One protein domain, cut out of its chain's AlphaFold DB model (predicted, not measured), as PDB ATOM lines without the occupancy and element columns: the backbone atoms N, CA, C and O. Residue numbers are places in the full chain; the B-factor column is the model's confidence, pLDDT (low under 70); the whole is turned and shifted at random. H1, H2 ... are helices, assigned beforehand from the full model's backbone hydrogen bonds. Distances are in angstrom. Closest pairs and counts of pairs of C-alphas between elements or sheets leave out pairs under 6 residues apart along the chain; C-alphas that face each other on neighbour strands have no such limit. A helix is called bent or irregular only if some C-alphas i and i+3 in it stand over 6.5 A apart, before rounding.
ATOM      1  N   ALA A   4      45.094 -60.556 -45.357       90.81
ATOM      2  CA  ALA A   4      44.817 -60.469 -43.925       90.81
ATOM      3  C   ALA A   4      44.233 -59.100 -43.527       90.81
ATOM      4  O   ALA A   4      43.280 -59.039 -42.753       90.81
ATOM      5  N   SER A   5      44.759 -58.003 -44.084       93.00
ATOM      6  CA  SER A   5      44.213 -56.656 -43.871       93.00
ATOM      7  C   SER A   5      42.802 -56.516 -44.433       93.00
ATOM      8  O   SER A   5      41.927 -55.981 -43.759       93.00
ATOM      9  N   VAL A   6      42.559 -57.022 -45.646       95.50
ATOM     10  CA  VAL A   6      41.226 -56.981 -46.273       95.50
ATOM     11  C   VAL A   6      40.213 -57.767 -45.447       95.50
ATOM     12  O   VAL A   6      39.098 -57.293 -45.221       95.50
ATOM     13  N   HIS A   7      40.603 -58.952 -44.980       96.81
ATOM     14  CA  HIS A   7      39.763 -59.780 -44.130       96.81
ATOM     15  C   HIS A   7      39.426 -59.060 -42.820       96.81
ATOM     16  O   HIS A   7      38.251 -58.903 -42.507       96.81
ATOM     17  N   ALA A   8      40.427 -58.521 -42.118       97.06
ATOM     18  CA  ALA A   8      40.213 -57.807 -40.862       97.06
ATOM     19  C   ALA A   8      39.293 -56.582 -41.014       97.06
ATOM     20  O   ALA A   8      38.376 -56.402 -40.213       97.06
ATOM     21  N   LEU A   9      39.479 -55.779 -42.070       97.56
ATOM     22  CA  LEU A   9      38.599 -54.646 -42.384       97.56
ATOM     23  C   LEU A   9      37.152 -55.099 -42.602       97.56
ATOM     24  O   LEU A   9      36.227 -54.495 -42.063       97.56
ATOM     25  N   ARG A  10      36.948 -56.178 -43.369       98.12
ATOM     26  CA  ARG A  10      35.613 -56.729 -43.631       98.12
ATOM     27  C   ARG A  10      34.951 -57.215 -42.345       98.12
ATOM     28  O   ARG A  10      33.790 -56.886 -42.113       98.12
ATOM     29  N   THR A  11      35.679 -57.959 -41.520       98.06
ATOM     30  CA  THR A  11      35.173 -58.488 -40.250       98.06
ATOM     31  C   THR A  11      34.791 -57.356 -39.302       98.06
ATOM     32  O   THR A  11      33.680 -57.341 -38.780       98.06
ATOM     33  N   VAL A  12      35.650 -56.348 -39.134       98.38
ATOM     34  CA  VAL A  12      35.361 -55.197 -38.264       98.38
ATOM     35  C   VAL A  12      34.200 -54.354 -38.798       98.38
ATOM     36  O   VAL A  12      33.343 -53.929 -38.024       98.38
ATOM     37  N   TRP A  13      34.091 -54.175 -40.116       98.38
ATOM     38  CA  TRP A  13      32.920 -53.547 -40.733       98.38
ATOM     39  C   TRP A  13      31.622 -54.308 -40.436       98.38
ATOM     40  O   TRP A  13      30.608 -53.703 -40.078       98.38
ATOM     41  N   GLN A  14      31.645 -55.639 -40.540       98.19
ATOM     42  CA  GLN A  14      30.504 -56.480 -40.185       98.19
ATOM     43  C   GLN A  14      30.162 -56.355 -38.698       98.19
ATOM     44  O   GLN A  14      28.996 -56.136 -38.386       98.19
ATOM     45  N   MET A  15      31.153 -56.367 -37.802       98.25
ATOM     46  CA  MET A  15      30.945 -56.155 -36.363       98.25
ATOM     47  C   MET A  15      30.260 -54.819 -36.067       98.25
ATOM     48  O   MET A  15      29.291 -54.781 -35.311       98.25
ATOM     49  N   MET A  16      30.701 -53.726 -36.699       98.38
ATOM     50  CA  MET A  16      30.050 -52.419 -36.558       98.38
ATOM     51  C   MET A  16      28.607 -52.442 -37.062       98.38
ATOM     52  O   MET A  16      27.752 -51.763 -36.505       98.38
ATOM     53  N   ARG A  17      28.291 -53.238 -38.087       97.44
ATOM     54  CA  ARG A  17      26.934 -53.337 -38.636       97.44
ATOM     55  C   ARG A  17      26.011 -54.277 -37.873       97.44
ATOM     56  O   ARG A  17      24.832 -53.960 -37.778       97.44
ATOM     57  N   THR A  18      26.485 -55.404 -37.359       96.44
ATOM     58  CA  THR A  18      25.624 -56.442 -36.761       96.44
ATOM     59  C   THR A  18      25.680 -56.464 -35.239       96.44
ATOM     60  O   THR A  18      24.740 -56.924 -34.605       96.44
ATOM     61  N   MET A  19      26.740 -55.909 -34.643       95.19
ATOM     62  CA  MET A  19      27.065 -56.031 -33.216       95.19
ATOM     63  C   MET A  19      27.296 -57.483 -32.754       95.19
ATOM     64  O   MET A  19      27.254 -57.768 -31.558       95.19
ATOM     65  N   GLU A  20      27.554 -58.408 -33.681       94.19
ATOM     66  CA  GLU A  20      27.748 -59.825 -33.366       94.19
ATOM     67  C   GLU A  20      29.164 -60.093 -32.850       94.19
ATOM     68  O   GLU A  20      30.151 -59.980 -33.578       94.19
ATOM     69  N   SER A  21      29.269 -60.508 -31.587       91.69
ATOM     70  CA  SER A  21      30.548 -60.845 -30.949       91.69
ATOM     71  C   SER A  21      31.187 -62.124 -31.506       91.69
ATOM     72  O   SER A  21      32.405 -62.273 -31.432       91.69
ATOM     73  N   GLY A  22      30.401 -63.024 -32.113       91.00
ATOM     74  CA  GLY A  22      30.896 -64.263 -32.731       91.00
ATOM     75  C   GLY A  22      31.901 -64.033 -33.868       91.00
ATOM     76  O   GLY A  22      32.740 -64.890 -34.136       91.00
ATOM     77  N   LEU A  23      31.886 -62.844 -34.480       95.19
ATOM     78  CA  LEU A  23      32.834 -62.447 -35.524       95.19
ATOM     79  C   LEU A  23      34.269 -62.263 -35.003       95.19
ATOM     80  O   LEU A  23      35.210 -62.313 -35.793       95.19
ATOM     81  N   LEU A  24      34.470 -62.118 -33.686       95.06
ATOM     82  CA  LEU A  24      35.805 -62.024 -33.082       95.06
ATOM     83  C   LEU A  24      36.678 -63.247 -33.379       95.06
ATOM     84  O   LEU A  24      37.891 -63.101 -33.503       95.06
ATOM     85  N   GLY A  25      36.075 -64.430 -33.536       94.19
ATOM     86  CA  GLY A  25      36.797 -65.658 -33.887       94.19
ATOM     87  C   GLY A  25      37.453 -65.625 -35.272       94.19
ATOM     88  O   GLY A  25      38.261 -66.493 -35.579       94.19
ATOM     89  N   GLN A  26      37.129 -64.628 -36.103       95.88
ATOM     90  CA  GLN A  26      37.730 -64.422 -37.425       95.88
ATOM     91  C   GLN A  26      38.960 -63.496 -37.380       95.88
ATOM     92  O   GLN A  26      39.622 -63.287 -38.394       95.88
ATOM     93  N   LEU A  27      39.275 -62.912 -36.219       97.12
ATOM     94  CA  LEU A  27      40.429 -62.038 -36.029       97.12
ATOM     95  C   LEU A  27      41.539 -62.770 -35.269       97.12
ATOM     96  O   LEU A  27      41.281 -63.523 -34.331       97.12
ATOM     97  N   ASP A  28      42.796 -62.498 -35.622       96.94
ATOM     98  CA  ASP A  28      43.938 -62.942 -34.818       96.94
ATOM     99  C   ASP A  28      44.051 -62.059 -33.564       96.94
ATOM    100  O   ASP A  28      44.559 -60.938 -33.610       96.94
ATOM    101  N   LEU A  29      43.545 -62.569 -32.438       97.38
ATOM    102  CA  LEU A  29      43.572 -61.895 -31.134       97.38
ATOM    103  C   LEU A  29      44.801 -62.265 -30.287       97.38
ATOM    104  O   LEU A  29      44.902 -61.872 -29.120       97.38
ATOM    105  N   SER A  30      45.746 -63.025 -30.848       97.25
ATOM    106  CA  SER A  30      47.007 -63.332 -30.174       97.25
ATOM    107  C   SER A  30      47.864 -62.065 -29.996       97.25
ATOM    108  O   SER A  30      47.653 -61.063 -30.685       97.25
ATOM    109  N   PRO A  31      48.902 -62.084 -29.139       96.69
ATOM    110  CA  PRO A  31      49.861 -60.978 -29.053       96.69
ATOM    111  C   PRO A  31      50.521 -60.622 -30.399       96.69
ATOM    112  O   PRO A  31      50.865 -59.464 -30.648       96.69
ATOM    113  N   LYS A  32      50.683 -61.607 -31.295       96.62
ATOM    114  CA  LYS A  32      51.197 -61.390 -32.653       96.62
ATOM    115  C   LYS A  32      50.171 -60.656 -33.517       96.62
ATOM    116  O   LYS A  32      50.538 -59.690 -34.184       96.62
ATOM    117  N   GLY A  33      48.908 -61.071 -33.461       95.88
ATOM    118  CA  GLY A  33      47.799 -60.411 -34.146       95.88
ATOM    119  C   GLY A  33      47.576 -58.975 -33.671       95.88
ATOM    120  O   GLY A  33      47.486 -58.059 -34.488       95.88
ATOM    121  N   ALA A  34      47.640 -58.745 -32.356       96.50
ATOM    122  CA  ALA A  34      47.616 -57.415 -31.749       96.50
ATOM    123  C   ALA A  34      48.699 -56.499 -32.336       96.50
ATOM    124  O   ALA A  34      48.399 -55.406 -32.813       96.50
ATOM    125  N   ARG A  35      49.950 -56.971 -32.408       96.31
ATOM    126  CA  ARG A  35      51.046 -56.218 -33.036       96.31
ATOM    127  C   ARG A  35      50.824 -56.002 -34.536       96.31
ATOM    128  O   ARG A  35      51.113 -54.928 -35.053       96.31
ATOM    129  N   ALA A  36      50.303 -57.005 -35.238       96.19
ATOM    130  CA  ALA A  36      50.015 -56.909 -36.665       96.19
ATOM    131  C   ALA A  36      48.883 -55.913 -36.979       96.19
ATOM    132  O   ALA A  36      48.895 -55.325 -38.062       96.19
ATOM    133  N   SER A  37      47.946 -55.684 -36.050       97.81
ATOM    134  CA  SER A  37      46.826 -54.750 -36.233       97.81
ATOM    135  C   SER A  37      47.262 -53.294 -36.427       97.81
ATOM    136  O   SER A  37      46.582 -52.552 -37.125       97.81
ATOM    137  N   PHE A  38      48.446 -52.898 -35.940       97.00
ATOM    138  CA  PHE A  38      48.999 -51.554 -36.171       97.00
ATOM    139  C   PHE A  38      49.289 -51.253 -37.649       97.00
ATOM    140  O   PHE A  38      49.403 -50.092 -38.037       97.00
ATOM    141  N   ARG A  39      49.321 -52.274 -38.518       96.56
ATOM    142  CA  ARG A  39      49.342 -52.074 -39.978       96.56
ATOM    143  C   ARG A  39      48.111 -51.319 -40.488       96.56
ATOM    144  O   ARG A  39      48.166 -50.794 -41.596       96.56
ATOM    145  N   ALA A  40      47.036 -51.234 -39.704       97.81
ATOM    146  CA  ALA A  40      45.884 -50.394 -40.001       97.81
ATOM    147  C   ALA A  40      46.273 -48.925 -40.246       97.81
ATOM    148  O   ALA A  40      45.694 -48.300 -41.129       97.81
ATOM    149  N   ILE A  41      47.306 -48.404 -39.572       96.19
ATOM    150  CA  ILE A  41      47.814 -47.040 -39.804       96.19
ATOM    151  C   ILE A  41      48.324 -46.886 -41.241       96.19
ATOM    152  O   ILE A  41      48.015 -45.905 -41.908       96.19
ATOM    153  N   LEU A  42      49.050 -47.883 -41.758       96.44
ATOM    154  CA  LEU A  42      49.543 -47.860 -43.139       96.44
ATOM    155  C   LEU A  42      48.394 -47.887 -44.154       96.44
ATOM    156  O   LEU A  42      48.494 -47.282 -45.216       96.44
ATOM    157  N   VAL A  43      47.299 -48.578 -43.825       97.44
ATOM    158  CA  VAL A  43      46.081 -48.588 -44.646       97.44
ATOM    159  C   VAL A  43      45.361 -47.240 -44.582       97.44
ATOM    160  O   VAL A  43      44.850 -46.780 -45.597       97.44
ATOM    161  N   ALA A  44      45.340 -46.602 -43.412       97.94
ATOM    162  CA  ALA A  44      44.712 -45.304 -43.184       97.94
ATOM    163  C   ALA A  44      45.499 -44.132 -43.789       97.94
ATOM    164  O   ALA A  44      44.912 -43.088 -44.069       97.94
ATOM    165  N   LEU A  45      46.812 -44.297 -43.991       96.88
ATOM    166  CA  LEU A  45      47.744 -43.227 -44.347       96.88
ATOM    167  C   LEU A  45      47.297 -42.354 -45.534       96.88
ATOM    168  O   LEU A  45      47.392 -41.136 -45.402       96.88
ATOM    169  N   PRO A  46      46.769 -42.892 -46.656       97.44
ATOM    170  CA  PRO A  46      46.300 -42.050 -47.758       97.44
ATOM    171  C   PRO A  46      45.169 -41.103 -47.338       97.44
ATOM    172  O   PRO A  46      45.179 -39.925 -47.685       97.44
ATOM    173  N   SER A  47      44.219 -41.603 -46.548       97.75
ATOM    174  CA  SER A  47      43.086 -40.823 -46.043       97.75
ATOM    175  C   SER A  47      43.523 -39.798 -45.003       97.75
ATOM    176  O   SER A  47      43.081 -38.650 -45.035       97.75
ATOM    177  N   LEU A  48      44.439 -40.194 -44.116       97.44
ATOM    178  CA  LEU A  48      45.037 -39.295 -43.133       97.44
ATOM    179  C   LEU A  48      45.793 -38.152 -43.818       97.44
ATOM    180  O   LEU A  48      45.580 -36.998 -43.465       97.44
ATOM    181  N   ALA A  49      46.590 -38.445 -44.851       97.31
ATOM    182  CA  ALA A  49      47.330 -37.438 -45.608       97.31
ATOM    183  C   ALA A  49      46.410 -36.392 -46.254       97.31
ATOM    184  O   ALA A  49      46.700 -35.198 -46.187       97.31
ATOM    185  N   ILE A  50      45.272 -36.813 -46.820       97.62
ATOM    186  CA  ILE A  50      44.250 -35.891 -47.343       97.62
ATOM    187  C   ILE A  50      43.726 -34.976 -46.226       97.62
ATOM    188  O   ILE A  50      43.628 -33.764 -46.416       97.62
ATOM    189  N   GLY A  51      43.433 -35.539 -45.050       95.88
ATOM    190  CA  GLY A  51      43.010 -34.774 -43.876       95.88
ATOM    191  C   GLY A  51      44.060 -33.765 -43.403       95.88
ATOM    192  O   GLY A  51      43.727 -32.610 -43.148       95.88
ATOM    193  N   TRP A  52      45.332 -34.167 -43.332       96.00
ATOM    194  CA  TRP A  52      46.432 -33.298 -42.902       96.00
ATOM    195  C   TRP A  52      46.642 -32.123 -43.858       96.00
ATOM    196  O   TRP A  52      46.728 -30.979 -43.415       96.00
ATOM    197  N   VAL A  53      46.656 -32.389 -45.169       95.12
ATOM    198  CA  VAL A  53      46.781 -31.351 -46.202       95.12
ATOM    199  C   VAL A  53      45.592 -30.392 -46.161       95.12
ATOM    200  O   VAL A  53      45.789 -29.179 -46.229       95.12
ATOM    201  N   GLY A  54      44.367 -30.911 -46.029       93.88
ATOM    202  CA  GLY A  54      43.166 -30.082 -45.924       93.88
ATOM    203  C   GLY A  54      43.199 -29.159 -44.708       93.88
ATOM    204  O   GLY A  54      42.985 -27.959 -44.843       93.88
ATOM    205  N   SER A  55      43.542 -29.689 -43.535       92.25
ATOM    206  CA  SER A  55      43.670 -28.888 -42.312       92.25
ATOM    207  C   SER A  55      44.762 -27.820 -42.426       92.25
ATOM    208  O   SER A  55      44.526 -26.673 -42.055       92.25
ATOM    209  N   ALA A  56      45.924 -28.152 -42.997       92.75
ATOM    210  CA  ALA A  56      47.000 -27.181 -43.188       92.75
ATOM    211  C   ALA A  56      46.593 -26.019 -44.111       92.75
ATOM    212  O   ALA A  56      46.926 -24.871 -43.826       92.75
ATOM    213  N   ARG A  57      45.820 -26.294 -45.174       91.31
ATOM    214  CA  ARG A  57      45.287 -25.255 -46.076       91.31
ATOM    215  C   ARG A  57      44.319 -24.303 -45.385       91.31
ATOM    216  O   ARG A  57      44.355 -23.112 -45.670       91.31
ATOM    217  N   VAL A  58      43.468 -24.819 -44.499       90.38
ATOM    218  CA  VAL A  58      42.539 -23.985 -43.720       90.38
ATOM    219  C   VAL A  58      43.303 -23.084 -42.753       90.38
ATOM    220  O   VAL A  58      42.976 -21.910 -42.635       90.38
ATOM    221  N   ILE A  59      44.337 -23.614 -42.096       89.75
ATOM    222  CA  ILE A  59      45.106 -22.882 -41.079       89.75
ATOM    223  C   ILE A  59      46.016 -21.815 -41.703       89.75
ATOM    224  O   ILE A  59      46.062 -20.692 -41.215       89.75
ATOM    225  N   LEU A  60      46.759 -22.154 -42.761       90.75
ATOM    226  CA  LEU A  60      47.763 -21.251 -43.341       90.75
ATOM    227  C   LEU A  60      47.213 -20.358 -44.462       90.75
ATOM    228  O   LEU A  60      47.829 -19.348 -44.796       90.75
ATOM    229  N   GLY A  61      46.073 -20.716 -45.057       87.44
ATOM    230  CA  GLY A  61      45.498 -19.996 -46.191       87.44
ATOM    231  C   GLY A  61      46.239 -20.220 -47.519       87.44
ATOM    232  O   GLY A  61      47.122 -21.069 -47.644       87.44
ATOM    233  N   ALA A  62      45.835 -19.474 -48.553       83.81
ATOM    234  CA  ALA A  62      46.313 -19.664 -49.929       83.81
ATOM    235  C   ALA A  62      47.755 -19.176 -50.172       83.81
ATOM    236  O   ALA A  62      48.424 -19.702 -51.057       83.81
ATOM    237  N   GLU A  63      48.230 -18.218 -49.375       88.44
ATOM    238  CA  GLU A  63      49.548 -17.575 -49.519       88.44
ATOM    239  C   GLU A  63      50.680 -18.333 -48.795       88.44
ATOM    240  O   GLU A  63      51.810 -17.855 -48.705       88.44
ATOM    241  N   ALA A  64      50.380 -19.513 -48.246       91.25
ATOM    242  CA  ALA A  64      51.331 -20.316 -47.491       91.25
ATOM    243  C   ALA A  64      52.521 -20.759 -48.355       91.25
ATOM    244  O   ALA A  64      52.353 -21.304 -49.451       91.25
ATOM    245  N   THR A  65      53.738 -20.614 -47.831       94.81
ATOM    246  CA  THR A  65      54.928 -21.150 -48.499       94.81
ATOM    247  C   THR A  65      54.963 -22.678 -48.412       94.81
ATOM    248  O   THR A  65      54.372 -23.298 -47.523       94.81
ATOM    249  N   ALA A  66      55.710 -23.316 -49.318       94.12
ATOM    250  CA  ALA A  66      55.907 -24.767 -49.280       94.12
ATOM    251  C   ALA A  66      56.535 -25.238 -47.952       94.12
ATOM    252  O   ALA A  66      56.168 -26.292 -47.437       94.12
ATOM    253  N   GLU A  67      57.438 -24.442 -47.375       94.88
ATOM    254  CA  GLU A  67      58.078 -24.733 -46.089       94.88
ATOM    255  C   GLU A  67      57.071 -24.703 -44.931       94.88
ATOM    256  O   GLU A  67      57.017 -25.644 -44.137       94.88
ATOM    257  N   GLN A  68      56.214 -23.677 -44.878       92.94
ATOM    258  CA  GLN A  68      55.148 -23.580 -43.875       92.94
ATOM    259  C   GLN A  68      54.180 -24.765 -43.977       92.94
ATOM    260  O   GLN A  68      53.834 -25.371 -42.961       92.94
ATOM    261  N   MET A  69      53.801 -25.144 -45.203       94.00
ATOM    262  CA  MET A  69      52.936 -26.298 -45.458       94.00
ATOM    263  C   MET A  69      53.562 -27.603 -44.958       94.00
ATOM    264  O   MET A  69      52.907 -28.358 -44.243       94.00
ATOM    265  N   VAL A  70      54.825 -27.876 -45.301       94.88
ATOM    266  CA  VAL A  70      55.518 -29.103 -44.873       94.88
ATOM    267  C   VAL A  70      55.666 -29.153 -43.353       94.88
ATOM    268  O   VAL A  70      55.392 -30.197 -42.755       94.88
ATOM    269  N   SER A  71      56.048 -28.038 -42.726       93.00
ATOM    270  CA  SER A  71      56.194 -27.939 -41.271       93.00
ATOM    271  C   SER A  71      54.873 -28.245 -40.558       93.00
ATOM    272  O   SER A  71      54.806 -29.152 -39.724       93.00
ATOM    273  N   LEU A  72      53.783 -27.581 -40.961       92.44
ATOM    274  CA  LEU A  72      52.480 -27.774 -40.331       92.44
ATOM    275  C   LEU A  72      51.898 -29.168 -40.599       92.44
ATOM    276  O   LEU A  72      51.400 -29.798 -39.670       92.44
ATOM    277  N   ILE A  73      51.987 -29.688 -41.829       95.44
ATOM    278  CA  ILE A  73      51.529 -31.053 -42.149       95.44
ATOM    279  C   ILE A  73      52.268 -32.078 -41.286       95.44
ATOM    280  O   ILE A  73      51.645 -33.006 -40.777       95.44
ATOM    281  N   THR A  74      53.575 -31.897 -41.086       93.69
ATOM    282  CA  THR A  74      54.376 -32.776 -40.225       93.69
ATOM    283  C   THR A  74      53.901 -32.702 -38.774       93.69
ATOM    284  O   THR A  74      53.697 -33.742 -38.150       93.69
ATOM    285  N   GLY A  75      53.650 -31.497 -38.252       92.00
ATOM    286  CA  GLY A  75      53.092 -31.305 -36.910       92.00
ATOM    287  C   GLY A  75      51.724 -31.973 -36.730       92.00
ATOM    288  O   GLY A  75      51.525 -32.736 -35.783       92.00
ATOM    289  N   ILE A  76      50.805 -31.769 -37.680       93.31
ATOM    290  CA  ILE A  76      49.475 -32.397 -37.675       93.31
ATOM    291  C   ILE A  76      49.595 -33.925 -37.763       93.31
ATOM    292  O   ILE A  76      48.889 -34.637 -37.050       93.31
ATOM    293  N   ALA A  77      50.492 -34.448 -38.600       94.56
ATOM    294  CA  ALA A  77      50.713 -35.886 -38.726       94.56
ATOM    295  C   ALA A  77      51.217 -36.503 -37.414       94.56
ATOM    296  O   ALA A  77      50.716 -37.547 -36.995       94.56
ATOM    297  N   LEU A  78      52.163 -35.845 -36.735       92.38
ATOM    298  CA  LEU A  78      52.657 -36.280 -35.429       92.38
ATOM    299  C   LEU A  78      51.548 -36.242 -34.366       92.38
ATOM    300  O   LEU A  78      51.392 -37.220 -33.635       92.38
ATOM    301  N   SER A  79      50.729 -35.181 -34.339       91.81
ATOM    302  CA  SER A  79      49.541 -35.101 -33.471       91.81
ATOM    303  C   SER A  79      48.577 -36.248 -33.712       91.81
ATOM    304  O   SER A  79      48.210 -36.956 -32.777       91.81
ATOM    305  N   GLY A  80      48.242 -36.513 -34.977       92.12
ATOM    306  CA  GLY A  80      47.336 -37.597 -35.341       92.12
ATOM    307  C   GLY A  80      47.854 -38.977 -34.924       92.12
ATOM    308  O   GLY A  80      47.067 -39.833 -34.523       92.12
ATOM    309  N   LEU A  81      49.172 -39.209 -34.967       92.12
ATOM    310  CA  LEU A  81      49.761 -40.458 -34.474       92.12
ATOM    311  C   LEU A  81      49.651 -40.582 -32.950       92.12
ATOM    312  O   LEU A  81      49.316 -41.660 -32.457       92.12
ATOM    313  N   VAL A  82      49.894 -39.502 -32.204       91.75
ATOM    314  CA  VAL A  82      49.718 -39.486 -30.741       91.75
ATOM    315  C   VAL A  82      48.257 -39.744 -30.381       91.75
ATOM    316  O   VAL A  82      47.973 -40.651 -29.601       91.75
ATOM    317  N   GLU A  83      47.326 -39.034 -31.013       91.12
ATOM    318  CA  GLU A  83      45.880 -39.205 -30.832       91.12
ATOM    319  C   GLU A  83      45.400 -40.627 -31.141       91.12
ATOM    320  O   GLU A  83      44.492 -41.127 -30.479       91.12
ATOM    321  N   TRP A  84      46.014 -41.305 -32.115       94.12
ATOM    322  CA  TRP A  84      45.711 -42.705 -32.416       94.12
ATOM    323  C   TRP A  84      46.202 -43.642 -31.301       94.12
ATOM    324  O   TRP A  84      45.520 -44.604 -30.946       94.12
ATOM    325  N   MET A  85      47.392 -43.391 -30.745       94.25
ATOM    326  CA  MET A  85      48.026 -44.273 -29.754       94.25
ATOM    327  C   MET A  85      47.491 -44.080 -28.335       94.25
ATOM    328  O   MET A  85      47.342 -45.066 -27.608       94.25
ATOM    329  N   VAL A  86      47.206 -42.840 -27.930       94.62
ATOM    330  CA  VAL A  86      46.855 -42.501 -26.543       94.62
ATOM    331  C   VAL A  86      45.657 -43.305 -26.031       94.62
ATOM    332  O   VAL A  86      45.806 -43.941 -24.984       94.62
ATOM    333  N   PRO A  87      44.510 -43.386 -26.737       91.31
ATOM    334  CA  PRO A  87      43.393 -44.203 -26.283       91.31
ATOM    335  C   PRO A  87      43.813 -45.660 -26.082       91.31
ATOM    336  O   PRO A  87      43.555 -46.232 -25.031       91.31
ATOM    337  N   LEU A  88      44.537 -46.257 -27.031       94.50
ATOM    338  CA  LEU A  88      44.930 -47.666 -26.943       94.50
ATOM    339  C   LEU A  88      45.714 -47.966 -25.659       94.50
ATOM    340  O   LEU A  88      45.452 -48.972 -25.007       94.50
ATOM    341  N   VAL A  89      46.612 -47.064 -25.260       95.62
ATOM    342  CA  VAL A  89      47.394 -47.197 -24.024       95.62
ATOM    343  C   VAL A  89      46.542 -46.928 -22.782       95.62
ATOM    344  O   VAL A  89      46.567 -47.718 -21.839       95.62
ATOM    345  N   VAL A  90      45.755 -45.851 -22.773       95.00
ATOM    346  CA  VAL A  90      44.929 -45.454 -21.616       95.00
ATOM    347  C   VAL A  90      43.816 -46.467 -21.332       95.00
ATOM    348  O   VAL A  90      43.470 -46.709 -20.174       95.00
ATOM    349  N   PHE A  91      43.279 -47.118 -22.363       95.81
ATOM    350  CA  PHE A  91      42.253 -48.144 -22.196       95.81
ATOM    351  C   PHE A  91      42.785 -49.435 -21.559       95.81
ATOM    352  O   PHE A  91      41.967 -50.219 -21.082       95.81
ATOM    353  N   ILE A  92      44.108 -49.650 -21.465       95.94
ATOM    354  CA  ILE A  92      44.679 -50.791 -20.728       95.94
ATOM    355  C   ILE A  92      44.207 -50.766 -19.264       95.94
ATOM    356  O   ILE A  92      43.405 -51.629 -18.897       95.94
ATOM    357  N   PRO A  93      44.635 -49.809 -18.412       97.12
ATOM    358  CA  PRO A  93      44.229 -49.792 -17.010       97.12
ATOM    359  C   PRO A  93      42.714 -49.651 -16.844       97.12
ATOM    360  O   PRO A  93      42.153 -50.250 -15.929       97.12
ATOM    361  N   LEU A  94      42.032 -48.934 -17.746       95.38
ATOM    362  CA  LEU A  94      40.580 -48.770 -17.676       95.38
ATOM    363  C   LEU A  94      39.839 -50.099 -17.853       95.38
ATOM    364  O   LEU A  94      38.950 -50.412 -17.064       95.38
ATOM    365  N   LEU A  95      40.214 -50.902 -18.855       97.56
ATOM    366  CA  LEU A  95      39.610 -52.215 -19.082       97.56
ATOM    367  C   LEU A  95      39.893 -53.164 -17.920       97.56
ATOM    368  O   LEU A  95      38.996 -53.894 -17.506       97.56
ATOM    369  N   TRP A  96      41.101 -53.134 -17.352       96.94
ATOM    370  CA  TRP A  96      41.418 -53.906 -16.149       96.94
ATOM    371  C   TRP A  96      40.556 -53.495 -14.950       96.94
ATOM    372  O   TRP A  96      39.990 -54.369 -14.294       96.94
ATOM    373  N   ALA A  97      40.383 -52.193 -14.710       95.81
ATOM    374  CA  ALA A  97      39.610 -51.668 -13.582       95.81
ATOM    375  C   ALA A  97      38.130 -52.085 -13.603       95.81
ATOM    376  O   ALA A  97      37.517 -52.230 -12.549       95.81
ATOM    377  N   VAL A  98      37.558 -52.316 -14.789       95.81
ATOM    378  CA  VAL A  98      36.155 -52.741 -14.948       95.81
ATOM    379  C   VAL A  98      35.994 -54.244 -15.218       95.81
ATOM    380  O   VAL A  98      34.926 -54.683 -15.636       95.81
ATOM    381  N   GLY A  99      37.047 -55.047 -15.011       96.88
ATOM    382  CA  GLY A  99      37.004 -56.508 -15.181       96.88
ATOM    383  C   GLY A  99      37.028 -56.996 -16.637       96.88
ATOM    384  O   GLY A  99      36.777 -58.169 -16.904       96.88
ATOM    385  N   LEU A 100      37.355 -56.120 -17.587       97.75
ATOM    386  CA  LEU A 100      37.431 -56.404 -19.025       97.75
ATOM    387  C   LEU A 100      38.873 -56.561 -19.538       97.75
ATOM    388  O   LEU A 100      39.082 -56.663 -20.745       97.75
ATOM    389  N   GLY A 101      39.871 -56.623 -18.651       96.94
ATOM    390  CA  GLY A 101      41.291 -56.790 -18.998       96.94
ATOM    391  C   GLY A 101      41.576 -57.899 -20.029       96.94
ATOM    392  O   GLY A 101      42.242 -57.625 -21.030       96.94
ATOM    393  N   PRO A 102      41.009 -59.118 -19.897       96.56
ATOM    394  CA  PRO A 102      41.192 -60.191 -20.883       96.56
ATOM    395  C   PRO A 102      40.684 -59.862 -22.298       96.56
ATOM    396  O   PRO A 102      41.081 -60.508 -23.266       96.56
ATOM    397  N   ARG A 103      39.811 -58.856 -22.444       96.62
ATOM    398  CA  ARG A 103      39.290 -58.381 -23.736       96.62
ATOM    399  C   ARG A 103      40.180 -57.321 -24.387       96.62
ATOM    400  O   ARG A 103      39.856 -56.881 -25.487       96.62
ATOM    401  N   TYR A 104      41.299 -56.931 -23.770       97.88
ATOM    402  CA  TYR A 104      42.159 -55.870 -24.294       97.88
ATOM    403  C   TYR A 104      42.645 -56.139 -25.723       97.88
ATOM    404  O   TYR A 104      42.565 -55.249 -26.561       97.88
ATOM    405  N   ASN A 105      43.066 -57.364 -26.055       97.69
ATOM    406  CA  ASN A 105      43.491 -57.667 -27.427       97.69
ATOM    407  C   ASN A 105      42.334 -57.556 -28.431       97.69
ATOM    408  O   ASN A 105      42.541 -57.065 -29.537       97.69
ATOM    409  N   ALA A 106      41.122 -57.974 -28.048       97.75
ATOM    410  CA  ALA A 106      39.934 -57.811 -28.882       97.75
ATOM    411  C   ALA A 106      39.653 -56.326 -29.136       97.75
ATOM    412  O   ALA A 106      39.477 -55.928 -30.285       97.75
ATOM    413  N   PHE A 107      39.689 -55.503 -28.085       98.12
ATOM    414  CA  PHE A 107      39.583 -54.050 -28.193       98.12
ATOM    415  C   PHE A 107      40.667 -53.466 -29.102       98.12
ATOM    416  O   PHE A 107      40.350 -52.838 -30.100       98.12
ATOM    417  N   LEU A 108      41.940 -53.730 -28.815       98.31
ATOM    418  CA  LEU A 108      43.075 -53.182 -29.550       98.31
ATOM    419  C   LEU A 108      43.012 -53.517 -31.045       98.31
ATOM    420  O   LEU A 108      43.125 -52.626 -31.885       98.31
ATOM    421  N   VAL A 109      42.810 -54.796 -31.384       98.50
ATOM    422  CA  VAL A 109      42.761 -55.253 -32.779       98.50
ATOM    423  C   VAL A 109      41.577 -54.626 -33.505       98.50
ATOM    424  O   VAL A 109      41.748 -54.078 -34.594       98.50
ATOM    425  N   THR A 110      40.380 -54.688 -32.917       98.44
ATOM    426  CA  THR A 110      39.171 -54.168 -33.566       98.44
ATOM    427  C   THR A 110      39.214 -52.650 -33.715       98.44
ATOM    428  O   THR A 110      38.926 -52.152 -34.801       98.44
ATOM    429  N   THR A 111      39.648 -51.920 -32.685       98.19
ATOM    430  CA  THR A 111      39.775 -50.457 -32.706       98.19
ATOM    431  C   THR A 111      40.818 -49.990 -33.719       98.19
ATOM    432  O   THR A 111      40.554 -49.033 -34.440       98.19
ATOM    433  N   ASN A 112      41.956 -50.679 -33.871       98.31
ATOM    434  CA  ASN A 112      42.944 -50.323 -34.896       98.31
ATOM    435  C   ASN A 112      42.370 -50.425 -36.316       98.31
ATOM    436  O   ASN A 112      42.463 -49.479 -37.100       98.31
ATOM    437  N   TRP A 113      41.743 -51.555 -36.656       98.56
ATOM    438  CA  TRP A 113      41.138 -51.734 -37.979       98.56
ATOM    439  C   TRP A 113      39.927 -50.820 -38.198       98.56
ATOM    440  O   TRP A 113      39.726 -50.338 -39.313       98.56
ATOM    441  N   ALA A 114      39.156 -50.529 -37.149       98.56
ATOM    442  CA  ALA A 114      38.084 -49.541 -37.208       98.56
ATOM    443  C   ALA A 114      38.626 -48.131 -37.456       98.56
ATOM    444  O   ALA A 114      38.080 -47.427 -38.295       98.56
ATOM    445  N   GLY A 115      39.742 -47.757 -36.823       98.19
ATOM    446  CA  GLY A 115      40.432 -46.490 -37.063       98.19
ATOM    447  C   GLY A 115      40.793 -46.289 -38.535       98.19
ATOM    448  O   GLY A 115      40.589 -45.204 -39.076       98.19
ATOM    449  N   ALA A 116      41.226 -47.346 -39.232       98.31
ATOM    450  CA  ALA A 116      41.451 -47.266 -40.676       98.31
ATOM    451  C   ALA A 116      40.161 -46.963 -41.449       98.31
ATOM    452  O   ALA A 116      40.157 -46.082 -42.304       98.31
ATOM    453  N   ILE A 117      39.054 -47.636 -41.125       98.56
ATOM    454  CA  ILE A 117      37.747 -47.365 -41.742       98.56
ATOM    455  C   ILE A 117      37.301 -45.925 -41.450       98.56
ATOM    456  O   ILE A 117      36.868 -45.222 -42.359       98.56
ATOM    457  N   PHE A 118      37.443 -45.467 -40.206       98.38
ATOM    458  CA  PHE A 118      37.075 -44.117 -39.784       98.38
ATOM    459  C   PHE A 118      37.886 -43.044 -40.513       98.38
ATOM    460  O   PHE A 118      37.308 -42.049 -40.942       98.38
ATOM    461  N   ALA A 119      39.180 -43.276 -40.754       98.06
ATOM    462  CA  ALA A 119      39.995 -42.377 -41.565       98.06
ATOM    463  C   ALA A 119      39.432 -42.226 -42.989       98.06
ATOM    464  O   ALA A 119      39.350 -41.111 -43.497       98.06
ATOM    465  N   PHE A 120      38.978 -43.318 -43.621       98.25
ATOM    466  CA  PHE A 120      38.307 -43.245 -44.926       98.25
ATOM    467  C   PHE A 120      36.950 -42.530 -44.862       98.25
ATOM    468  O   PHE A 120      36.634 -41.757 -45.763       98.25
ATOM    469  N   LEU A 121      36.165 -42.734 -43.800       98.12
ATOM    470  CA  LEU A 121      34.907 -42.003 -43.601       98.12
ATOM    471  C   LEU A 121      35.121 -40.494 -43.426       98.12
ATOM    472  O   LEU A 121      34.236 -39.720 -43.775       98.12
ATOM    473  N   ALA A 122      36.284 -40.079 -42.921       97.12
ATOM    474  CA  ALA A 122      36.652 -38.678 -42.733       97.12
ATOM    475  C   ALA A 122      37.234 -38.001 -43.992       97.12
ATOM    476  O   ALA A 122      37.398 -36.781 -43.999       97.12
ATOM    477  N   VAL A 123      37.503 -38.741 -45.076       97.62
ATOM    478  CA  VAL A 123      38.029 -38.182 -46.341       97.62
ATOM    479  C   VAL A 123      37.210 -37.001 -46.877       97.62
ATOM    480  O   VAL A 123      37.834 -36.025 -47.298       97.62
ATOM    481  N   PRO A 124      35.859 -37.010 -46.847       96.12
ATOM    482  CA  PRO A 124      35.070 -35.871 -47.311       96.12
ATOM    483  C   PRO A 124      35.411 -34.552 -46.607       96.12
ATOM    484  O   PRO A 124      35.376 -33.515 -47.261       96.12
ATOM    485  N   ILE A 125      35.801 -34.582 -45.324       95.00
ATOM    486  CA  ILE A 125      36.237 -33.384 -44.579       95.00
ATOM    487  C   ILE A 125      37.529 -32.847 -45.194       95.00
ATOM    488  O   ILE A 125      37.604 -31.686 -45.585       95.00
ATOM    489  N   GLY A 126      38.546 -33.703 -45.339       94.88
ATOM    490  CA  GLY A 126      39.835 -33.300 -45.902       94.88
ATOM    491  C   GLY A 126      39.715 -32.788 -47.340       94.88
ATOM    492  O   GLY A 126      40.260 -31.739 -47.667       94.88
ATOM    493  N   VAL A 127      38.941 -33.478 -48.184       95.31
ATOM    494  CA  VAL A 127      38.661 -33.034 -49.560       95.31
ATOM    495  C   VAL A 127      37.903 -31.707 -49.565       95.31
ATOM    496  O   VAL A 127      38.286 -30.800 -50.300       95.31
ATOM    497  N   GLY A 128      36.872 -31.565 -48.728       93.12
ATOM    498  CA  GLY A 128      36.110 -30.325 -48.590       93.12
ATOM    499  C   GLY A 128      37.005 -29.140 -48.236       93.12
ATOM    500  O   GLY A 128      36.940 -28.112 -48.897       93.12
ATOM    501  N   ARG A 129      37.925 -29.320 -47.285       92.81
ATOM    502  CA  ARG A 129      38.907 -28.299 -46.884       92.81
ATOM    503  C   ARG A 129      39.921 -27.952 -47.971       92.81
ATOM    504  O   ARG A 129      40.365 -26.812 -48.050       92.81
ATOM    505  N   ILE A 130      40.293 -28.913 -48.818       92.12
ATOM    506  CA  ILE A 130      41.185 -28.660 -49.959       92.12
ATOM    507  C   ILE A 130      40.466 -27.857 -51.048       92.12
ATOM    508  O   ILE A 130      41.058 -26.940 -51.614       92.12
ATOM    509  N   LEU A 131      39.217 -28.216 -51.358       91.12
ATOM    510  CA  LEU A 131      38.456 -27.626 -52.461       91.12
ATOM    511  C   LEU A 131      37.771 -26.305 -52.081       91.12
ATOM    512  O   LEU A 131      37.637 -25.424 -52.926       91.12
ATOM    513  N   PHE A 132      37.348 -26.163 -50.823       88.69
ATOM    514  CA  PHE A 132      36.533 -25.052 -50.321       88.69
ATOM    515  C   PHE A 132      37.041 -24.547 -48.952       88.69
ATOM    516  O   PHE A 132      36.306 -24.596 -47.963       88.69
ATOM    517  N   PRO A 133      38.285 -24.039 -48.855       79.69
ATOM    518  CA  PRO A 133      38.915 -23.699 -47.572       79.69
ATOM    519  C   PRO A 133      38.205 -22.580 -46.787       79.69
ATOM    520  O   PRO A 133      38.406 -22.466 -45.585       79.69
ATOM    521  N   THR A 134      37.367 -21.763 -47.436       77.19
ATOM    522  CA  THR A 134      36.648 -20.637 -46.811       77.19
ATOM    523  C   THR A 134      35.223 -20.978 -46.356       77.19
ATOM    524  O   THR A 134      34.537 -20.119 -45.809       77.19
ATOM    525  N   ALA A 135      34.745 -22.210 -46.569       80.75
ATOM    526  CA  ALA A 135      33.373 -22.626 -46.256       80.75
ATOM    527  C   ALA A 135      33.233 -23.174 -44.818       80.75
ATOM    528  O   ALA A 135      32.846 -24.327 -44.615       80.75
ATOM    529  N   ALA A 136      33.556 -22.352 -43.813       76.12
ATOM    530  CA  ALA A 136      33.676 -22.782 -42.413       76.12
ATOM    531  C   ALA A 136      32.392 -23.411 -41.826       76.12
ATOM    532  O   ALA A 136      32.450 -24.414 -41.117       76.12
ATOM    533  N   GLU A 137      31.220 -22.861 -42.149       80.44
ATOM    534  CA  GLU A 137      29.926 -23.353 -41.645       80.44
ATOM    535  C   GLU A 137      29.581 -24.741 -42.203       80.44
ATOM    536  O   GLU A 137      29.085 -25.613 -41.486       80.44
ATOM    537  N   PHE A 138      29.893 -24.968 -43.481       80.81
ATOM    538  CA  PHE A 138      29.708 -26.262 -44.131       80.81
ATOM    539  C   PHE A 138      30.680 -27.312 -43.574       80.81
ATOM    540  O   PHE A 138      30.273 -28.450 -43.335       80.81
ATOM    541  N   ASP A 139      31.932 -26.923 -43.305       86.25
ATOM    542  CA  ASP A 139      32.938 -27.788 -42.674       86.25
ATOM    543  C   ASP A 139      32.469 -28.265 -41.290       86.25
ATOM    544  O   ASP A 139      32.483 -29.463 -41.009       86.25
ATOM    545  N   ALA A 140      31.952 -27.357 -40.455       89.75
ATOM    546  CA  ALA A 140      31.466 -27.694 -39.116       89.75
ATOM    547  C   ALA A 140      30.313 -28.714 -39.139       89.75
ATOM    548  O   ALA A 140      30.339 -29.700 -38.398       89.75
ATOM    549  N   ILE A 141      29.315 -28.519 -40.008       92.88
ATOM    550  CA  ILE A 141      28.188 -29.457 -40.145       92.88
ATOM    551  C   ILE A 141      28.683 -30.823 -40.630       92.88
ATOM    552  O   ILE A 141      28.288 -31.853 -40.081       92.88
ATOM    553  N   LEU A 142      29.565 -30.844 -41.631       93.50
ATOM    554  CA  LEU A 142      30.118 -32.081 -42.177       93.50
ATOM    555  C   LEU A 142      30.904 -32.868 -41.117       93.50
ATOM    556  O   LEU A 142      30.727 -34.083 -40.996       93.50
ATOM    557  N   ILE A 143      31.714 -32.176 -40.312       94.31
ATOM    558  CA  ILE A 143      32.441 -32.764 -39.182       94.31
ATOM    559  C   ILE A 143      31.470 -33.361 -38.170       94.31
ATOM    560  O   ILE A 143      31.657 -34.509 -37.776       94.31
ATOM    561  N   LEU A 144      30.422 -32.633 -37.772       95.25
ATOM    562  CA  LEU A 144      29.442 -33.126 -36.801       95.25
ATOM    563  C   LEU A 144      28.703 -34.372 -37.304       95.25
ATOM    564  O   LEU A 144      28.517 -35.325 -36.545       95.25
ATOM    565  N   VAL A 145      28.322 -34.402 -38.584       97.25
ATOM    566  CA  VAL A 145      27.673 -35.568 -39.201       97.25
ATOM    567  C   VAL A 145      28.609 -36.775 -39.200       97.25
ATOM    568  O   VAL A 145      28.222 -37.856 -38.750       97.25
ATOM    569  N   ILE A 146      29.850 -36.609 -39.664       97.44
ATOM    570  CA  ILE A 146      30.829 -37.703 -39.721       97.44
ATOM    571  C   ILE A 146      31.209 -38.173 -38.317       97.44
ATOM    572  O   ILE A 146      31.289 -39.380 -38.085       97.44
ATOM    573  N   LEU A 147      31.370 -37.251 -37.368       96.75
ATOM    574  CA  LEU A 147      31.602 -37.563 -35.963       96.75
ATOM    575  C   LEU A 147      30.455 -38.404 -35.399       96.75
ATOM    576  O   LEU A 147      30.709 -39.457 -34.827       96.75
ATOM    577  N   GLY A 148      29.199 -38.003 -35.624       98.25
ATOM    578  CA  GLY A 148      28.028 -38.768 -35.195       98.25
ATOM    579  C   GLY A 148      27.998 -40.186 -35.776       98.25
ATOM    580  O   GLY A 148      27.747 -41.149 -35.047       98.25
ATOM    581  N   ILE A 149      28.322 -40.337 -37.065       98.50
ATOM    582  CA  ILE A 149      28.423 -41.646 -37.728       98.50
ATOM    583  C   ILE A 149      29.534 -42.492 -37.095       98.50
ATOM    584  O   ILE A 149      29.289 -43.640 -36.719       98.50
ATOM    585  N   ILE A 150      30.740 -41.940 -36.944       98.38
ATOM    586  CA  ILE A 150      31.886 -42.639 -36.349       98.38
ATOM    587  C   ILE A 150      31.576 -43.039 -34.905       98.38
ATOM    588  O   ILE A 150      31.789 -44.192 -34.538       98.38
ATOM    589  N   SER A 151      31.013 -42.140 -34.096       98.44
ATOM    590  CA  SER A 151      30.627 -42.428 -32.713       98.44
ATOM    591  C   SER A 151      29.584 -43.541 -32.633       98.44
ATOM    592  O   SER A 151      29.724 -44.448 -31.809       98.44
ATOM    593  N   ALA A 152      28.575 -43.534 -33.508       98.56
ATOM    594  CA  ALA A 152      27.576 -44.595 -33.564       98.56
ATOM    595  C   ALA A 152      28.196 -45.944 -33.965       98.56
ATOM    596  O   ALA A 152      27.914 -46.964 -33.337       98.56
ATOM    597  N   LEU A 153      29.069 -45.970 -34.975       98.69
ATOM    598  CA  LEU A 153      29.753 -47.192 -35.409       98.69
ATOM    599  C   LEU A 153      30.719 -47.720 -34.344       98.69
ATOM    600  O   LEU A 153      30.746 -48.923 -34.084       98.69
ATOM    601  N   TYR A 154      31.463 -46.836 -33.684       98.56
ATOM    602  CA  TYR A 154      32.389 -47.209 -32.624       98.56
ATOM    603  C   TYR A 154      31.653 -47.726 -31.386       98.56
ATOM    604  O   TYR A 154      32.043 -48.745 -30.821       98.56
ATOM    605  N   TRP A 155      30.514 -47.126 -31.028       98.69
ATOM    606  CA  TRP A 155      29.620 -47.665 -30.003       98.69
ATOM    607  C   TRP A 155      29.184 -49.103 -30.324       98.69
ATOM    608  O   TRP A 155      29.280 -49.986 -29.469       98.69
ATOM    609  N   ARG A 156      28.761 -49.373 -31.569       98.56
ATOM    610  CA  ARG A 156      28.385 -50.727 -32.026       98.56
ATOM    611  C   ARG A 156      29.565 -51.694 -31.948       98.56
ATOM    612  O   ARG A 156      29.397 -52.820 -31.477       98.56
ATOM    613  N   LEU A 157      30.754 -51.247 -32.357       98.62
ATOM    614  CA  LEU A 157      31.978 -52.040 -32.286       98.62
ATOM    615  C   LEU A 157      32.311 -52.439 -30.852       98.62
ATOM    616  O   LEU A 157      32.558 -53.611 -30.592       98.62
ATOM    617  N   LEU A 158      32.298 -51.480 -29.927       98.19
ATOM    618  CA  LEU A 158      32.652 -51.702 -28.528       98.19
ATOM    619  C   LEU A 158      31.713 -52.709 -27.871       98.19
ATOM    620  O   LEU A 158      32.170 -53.593 -27.148       98.19
ATOM    621  N   ARG A 159      30.414 -52.647 -28.182       97.88
ATOM    622  CA  ARG A 159      29.451 -53.659 -27.725       97.88
ATOM    623  C   ARG A 159      29.815 -55.060 -28.206       97.88
ATOM    624  O   ARG A 159      29.801 -55.987 -27.403       97.88
ATOM    625  N   ALA A 160      30.179 -55.211 -29.477       97.62
ATOM    626  CA  ALA A 160      30.553 -56.504 -30.042       97.62
ATOM    627  C   ALA A 160      31.905 -57.014 -29.511       97.62
ATOM    628  O   ALA A 160      32.025 -58.172 -29.119       97.62
ATOM    629  N   ALA A 161      32.917 -56.144 -29.480       97.62
ATOM    630  CA  ALA A 161      34.288 -56.493 -29.119       97.62
ATOM    631  C   ALA A 161      34.435 -56.804 -27.622       97.62
ATOM    632  O   ALA A 161      35.096 -57.774 -27.238       97.62
ATOM    633  N   LEU A 162      33.792 -56.003 -26.770       97.44
ATOM    634  CA  LEU A 162      33.901 -56.121 -25.318       97.44
ATOM    635  C   LEU A 162      32.758 -56.931 -24.693       97.44
ATOM    636  O   LEU A 162      32.909 -57.408 -23.573       97.44
ATOM    637  N   GLY A 163      31.639 -57.125 -25.401       95.94
ATOM    638  CA  GLY A 163      30.459 -57.807 -24.856       95.94
ATOM    639  C   GLY A 163      29.737 -56.992 -23.779       95.94
ATOM    640  O   GLY A 163      29.188 -57.569 -22.845       95.94
ATOM    641  N   ILE A 164      29.774 -55.661 -23.882       96.31
ATOM    642  CA  ILE A 164      29.269 -54.731 -22.860       96.31
ATOM    643  C   ILE A 164      27.881 -54.164 -23.185       96.31
ATOM    644  O   ILE A 164      27.428 -54.150 -24.337       96.31
ATOM    645  N   GLY A 165      27.212 -53.649 -22.150       96.75
ATOM    646  CA  GLY A 165      25.933 -52.956 -22.279       96.75
ATOM    647  C   GLY A 165      26.040 -51.627 -23.036       96.75
ATOM    648  O   GLY A 165      27.110 -51.028 -23.149       96.75
ATOM    649  N   GLY A 166      24.901 -51.127 -23.531       96.62
ATOM    650  CA  GLY A 166      24.846 -49.887 -24.315       96.62
ATOM    651  C   GLY A 166      25.386 -48.664 -23.568       96.62
ATOM    652  O   GLY A 166      26.162 -47.908 -24.145       96.62
ATOM    653  N   GLY A 167      25.041 -48.504 -22.286       97.50
ATOM    654  CA  GLY A 167      25.522 -47.387 -21.462       97.50
ATOM    655  C   GLY A 167      27.037 -47.410 -21.238       97.50
ATOM    656  O   GLY A 167      27.695 -46.384 -21.381       97.50
ATOM    657  N   GLN A 168      27.615 -48.591 -20.984       96.62
ATOM    658  CA  GLN A 168      29.069 -48.740 -20.870       96.62
ATOM    659  C   GLN A 168      29.761 -48.387 -22.190       96.62
ATOM    660  O   GLN A 168      30.729 -47.637 -22.190       96.62
ATOM    661  N   ALA A 169      29.238 -48.859 -23.325       97.69
ATOM    662  CA  ALA A 169      29.803 -48.513 -24.625       97.69
ATOM    663  C   ALA A 169      29.754 -46.998 -24.898       97.69
ATOM    664  O   ALA A 169      30.722 -46.460 -25.427       97.69
ATOM    665  N   VAL A 170      28.689 -46.288 -24.492       98.19
ATOM    666  CA  VAL A 170      28.629 -44.814 -24.594       98.19
ATOM    667  C   VAL A 170      29.745 -44.164 -23.779       98.19
ATOM    668  O   VAL A 170      30.439 -43.295 -24.301       98.19
ATOM    669  N   ALA A 171      29.967 -44.608 -22.540       97.00
ATOM    670  CA  ALA A 171      31.044 -44.080 -21.704       97.00
ATOM    671  C   ALA A 171      32.424 -44.281 -22.351       97.00
ATOM    672  O   ALA A 171      33.235 -43.362 -22.368       97.00
ATOM    673  N   PHE A 172      32.673 -45.446 -22.953       97.25
ATOM    674  CA  PHE A 172      33.923 -45.726 -23.664       97.25
ATOM    675  C   PHE A 172      34.102 -44.840 -24.904       97.25
ATOM    676  O   PHE A 172      35.202 -44.335 -25.135       97.25
ATOM    677  N   VAL A 173      33.039 -44.600 -25.682       97.88
ATOM    678  CA  VAL A 173      33.087 -43.642 -26.800       97.88
ATOM    679  C   VAL A 173      33.403 -42.242 -26.281       97.88
ATOM    680  O   VAL A 173      34.316 -41.605 -26.794       97.88
ATOM    681  N   PHE A 174      32.710 -41.786 -25.236       97.56
ATOM    682  CA  PHE A 174      32.909 -40.453 -24.668       97.56
ATOM    683  C   PHE A 174      34.329 -40.251 -24.123       97.56
ATOM    684  O   PHE A 174      34.969 -39.252 -24.435       97.56
ATOM    685  N   ILE A 175      34.859 -41.226 -23.377       97.00
ATOM    686  CA  ILE A 175      36.248 -41.207 -22.899       97.00
ATOM    687  C   ILE A 175      37.217 -41.160 -24.082       97.00
ATOM    688  O   ILE A 175      38.168 -40.391 -24.052       97.00
ATOM    689  N   SER A 176      36.968 -41.937 -25.141       95.56
ATOM    690  CA  SER A 176      37.818 -41.907 -26.338       95.56
ATOM    691  C   SER A 176      37.825 -40.525 -26.992       95.56
ATOM    692  O   SER A 176      38.896 -40.024 -27.315       95.56
ATOM    693  N   LEU A 177      36.658 -39.883 -27.123       94.81
ATOM    694  CA  LEU A 177      36.548 -38.523 -27.657       94.81
ATOM    695  C   LEU A 177      37.300 -37.510 -26.789       94.81
ATOM    696  O   LEU A 177      38.067 -36.707 -27.315       94.81
ATOM    697  N   LEU A 178      37.130 -37.582 -25.467       95.75
ATOM    698  CA  LEU A 178      37.830 -36.707 -24.530       95.75
ATOM    699  C   LEU A 178      39.351 -36.878 -24.633       95.75
ATOM    700  O   LEU A 178      40.076 -35.891 -24.691       95.75
ATOM    701  N   LEU A 179      39.836 -38.122 -24.702       94.69
ATOM    702  CA  LEU A 179      41.260 -38.412 -24.863       94.69
ATOM    703  C   LEU A 179      41.804 -37.884 -26.188       94.69
ATOM    704  O   LEU A 179      42.907 -37.342 -26.198       94.69
ATOM    705  N   SER A 180      41.048 -37.999 -27.281       91.12
ATOM    706  CA  SER A 180      41.429 -37.406 -28.565       91.12
ATOM    707  C   SER A 180      41.540 -35.884 -28.458       91.12
ATOM    708  O   SER A 180      42.583 -35.347 -28.804       91.12
ATOM    709  N   MET A 181      40.543 -35.197 -27.889       90.12
ATOM    710  CA  MET A 181      40.571 -33.734 -27.727       90.12
ATOM    711  C   MET A 181      41.740 -33.256 -26.856       90.12
ATOM    712  O   MET A 181      42.432 -32.306 -27.217       90.12
ATOM    713  N   LEU A 182      41.985 -33.925 -25.724       92.69
ATOM    714  CA  LEU A 182      43.106 -33.604 -24.834       92.69
ATOM    715  C   LEU A 182      44.457 -33.855 -25.511       92.69
ATOM    716  O   LEU A 182      45.383 -33.069 -25.329       92.69
ATOM    717  N   SER A 183      44.563 -34.922 -26.306       90.56
ATOM    718  CA  SER A 183      45.782 -35.240 -27.057       90.56
ATOM    719  C   SER A 183      46.051 -34.203 -28.146       90.56
ATOM    720  O   SER A 183      47.178 -33.724 -28.241       90.56
ATOM    721  N   SER A 184      45.027 -33.800 -28.909       86.75
ATOM    722  CA  SER A 184      45.146 -32.738 -29.915       86.75
ATOM    723  C   SER A 184      45.581 -31.416 -29.291       86.75
ATOM    724  O   SER A 184      46.496 -30.767 -29.793       86.75
ATOM    725  N   TYR A 185      44.949 -31.022 -28.179       88.19
ATOM    726  CA  TYR A 185      45.288 -29.787 -27.478       88.19
ATOM    727  C   TYR A 185      46.726 -29.823 -26.944       88.19
ATOM    728  O   TYR A 185      47.516 -28.927 -27.235       88.19
ATOM    729  N   GLY A 186      47.089 -30.887 -26.219       89.88
ATOM    730  CA  GLY A 186      48.426 -31.026 -25.647       89.88
ATOM    731  C   GLY A 186      49.523 -31.088 -26.710       89.88
ATOM    732  O   GLY A 186      50.600 -30.530 -26.514       89.88
ATOM    733  N   MET A 187      49.256 -31.715 -27.860       88.56
ATOM    734  CA  MET A 187      50.222 -31.734 -28.955       88.56
ATOM    735  C   MET A 187      50.361 -30.364 -29.618       88.56
ATOM    736  O   MET A 187      51.475 -29.955 -29.937       88.56
ATOM    737  N   ALA A 188      49.262 -29.643 -29.827       84.25
ATOM    738  CA  ALA A 188      49.334 -28.303 -30.390       84.25
ATOM    739  C   ALA A 188      50.136 -27.353 -29.500       84.25
ATOM    740  O   ALA A 188      51.013 -26.656 -30.005       84.25
ATOM    741  N   GLU A 189      49.927 -27.412 -28.183       87.19
ATOM    742  CA  GLU A 189      50.744 -26.683 -27.212       87.19
ATOM    743  C   GLU A 189      52.227 -27.081 -27.312       87.19
ATOM    744  O   GLU A 189      53.090 -26.214 -27.446       87.19
ATOM    745  N   ALA A 190      52.533 -28.383 -27.344       86.38
ATOM    746  CA  ALA A 190      53.905 -28.887 -27.458       86.38
ATOM    747  C   ALA A 190      54.607 -28.485 -28.769       86.38
ATOM    748  O   ALA A 190      55.830 -28.346 -28.802       86.38
ATOM    749  N   LEU A 191      53.845 -28.298 -29.848       81.94
ATOM    750  CA  LEU A 191      54.338 -27.850 -31.150       81.94
ATOM    751  C   LEU A 191      54.356 -26.320 -31.295       81.94
ATOM    752  O   LEU A 191      54.761 -25.821 -32.345       81.94
TER     753      LEU A 191
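What this domain is: This is residues 4 to 191 of the 196 residues of an uncharacterized protein of Notoacmeibacter ruber (UniProt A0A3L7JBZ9). This is an elongated body of helices in which H4, H5, H6 followed by H7, and H8 run roughly lengthwise, with H6 nearest the middle. H9 crosses one side, from H8 over to H5, while the hairpin of H1 and short H2 lies across H8 near one end, where short H3 packs on H6. The 188 printed residues have nine named helices, H1 to H9 in chain order, and no named strand: the class is all helix. The whole is compact, with a radius of gyration of the C-alphas of 17.1 A, and spans 52 by 32 by 30 A.

How they stand to each other: H1, residues 4 to 18, touches H2, residues 21 to 26, in a hairpin (closest C-alphas Thr 11 and Leu 23, 6.6 A). H3, residues 31 to 37, touches H6, residues 101 to 121, at a shallow tilt of 11 degrees, the same way (Ser 37 and Val 109, 5.4 A). H4, residues 40 to 60, touches H6 at a steep tilt of 52 degrees (Ala 44 and Ala 116, 4.6 A) and H7, residues 123 to 131, at a shallow 31 degrees (Gly 51 and Gly 126, 4.0 A). H5, residues 66 to 97, was assigned as one helix by its hydrogen bonds but is bent, C-alphas 84 and 87 being 6.7 A apart; its arms H5a, 66 to 84, and H5b, 87 to 97, stand at 15 degrees. H4 touches H5a at a steep 48 degrees, opposite ways (Trp 52 and Ile 73, 5.6 A). H8, residues 136 to 162, touches H6 at a shallow 30 degrees, opposite ways (Ala 106 and Ala 161, 5.8 A). With residues 153 to 161 alone, H8 touches H1, about perpendicular at 87 degrees (Met 16 and Leu 157, 4.7 A). H9, residues 166 to 190, touches H8 at a steep 51 degrees (Trp 155 and Ala 169, 5.4 A) and H5a at 34.5 degrees, only just short of steep (Glu 83 and Ser 180, 5.3 A). O i to N i+4 pairs are within hydrogen-bond range throughout H1, H3, H5a, H7, H8 and H9, but in 0 of 2 in H2 (O i to N i+3: 3 of 3), 15 of 17 in H4 and in H6, and 4 of 7 in H5b.

Where its parts are: H1 begins at C-alpha 4, (44.817, -60.469, -43.925). From first to last C-alpha, H1 measures 20.9 A, H4 29.4 A, H5a 26.6 A, H6 29.4 A, H8 37.5 A and H9 36.0 A. H4 and H6 are irregular: C-alphas 43 and 46 are 7.2 A apart, and 102 and 105 are 7.4 A. H9 ends at C-alpha 190, (53.905, -28.887, -27.458).

The domain as a whole: The two C-alphas farthest apart, those of Glu 63 and Gly 99, are 53.4 A apart. The printed part has no cut, and its links are tight. Mean pLDDT of the printed part is 94.6, and no printed residue is under 70.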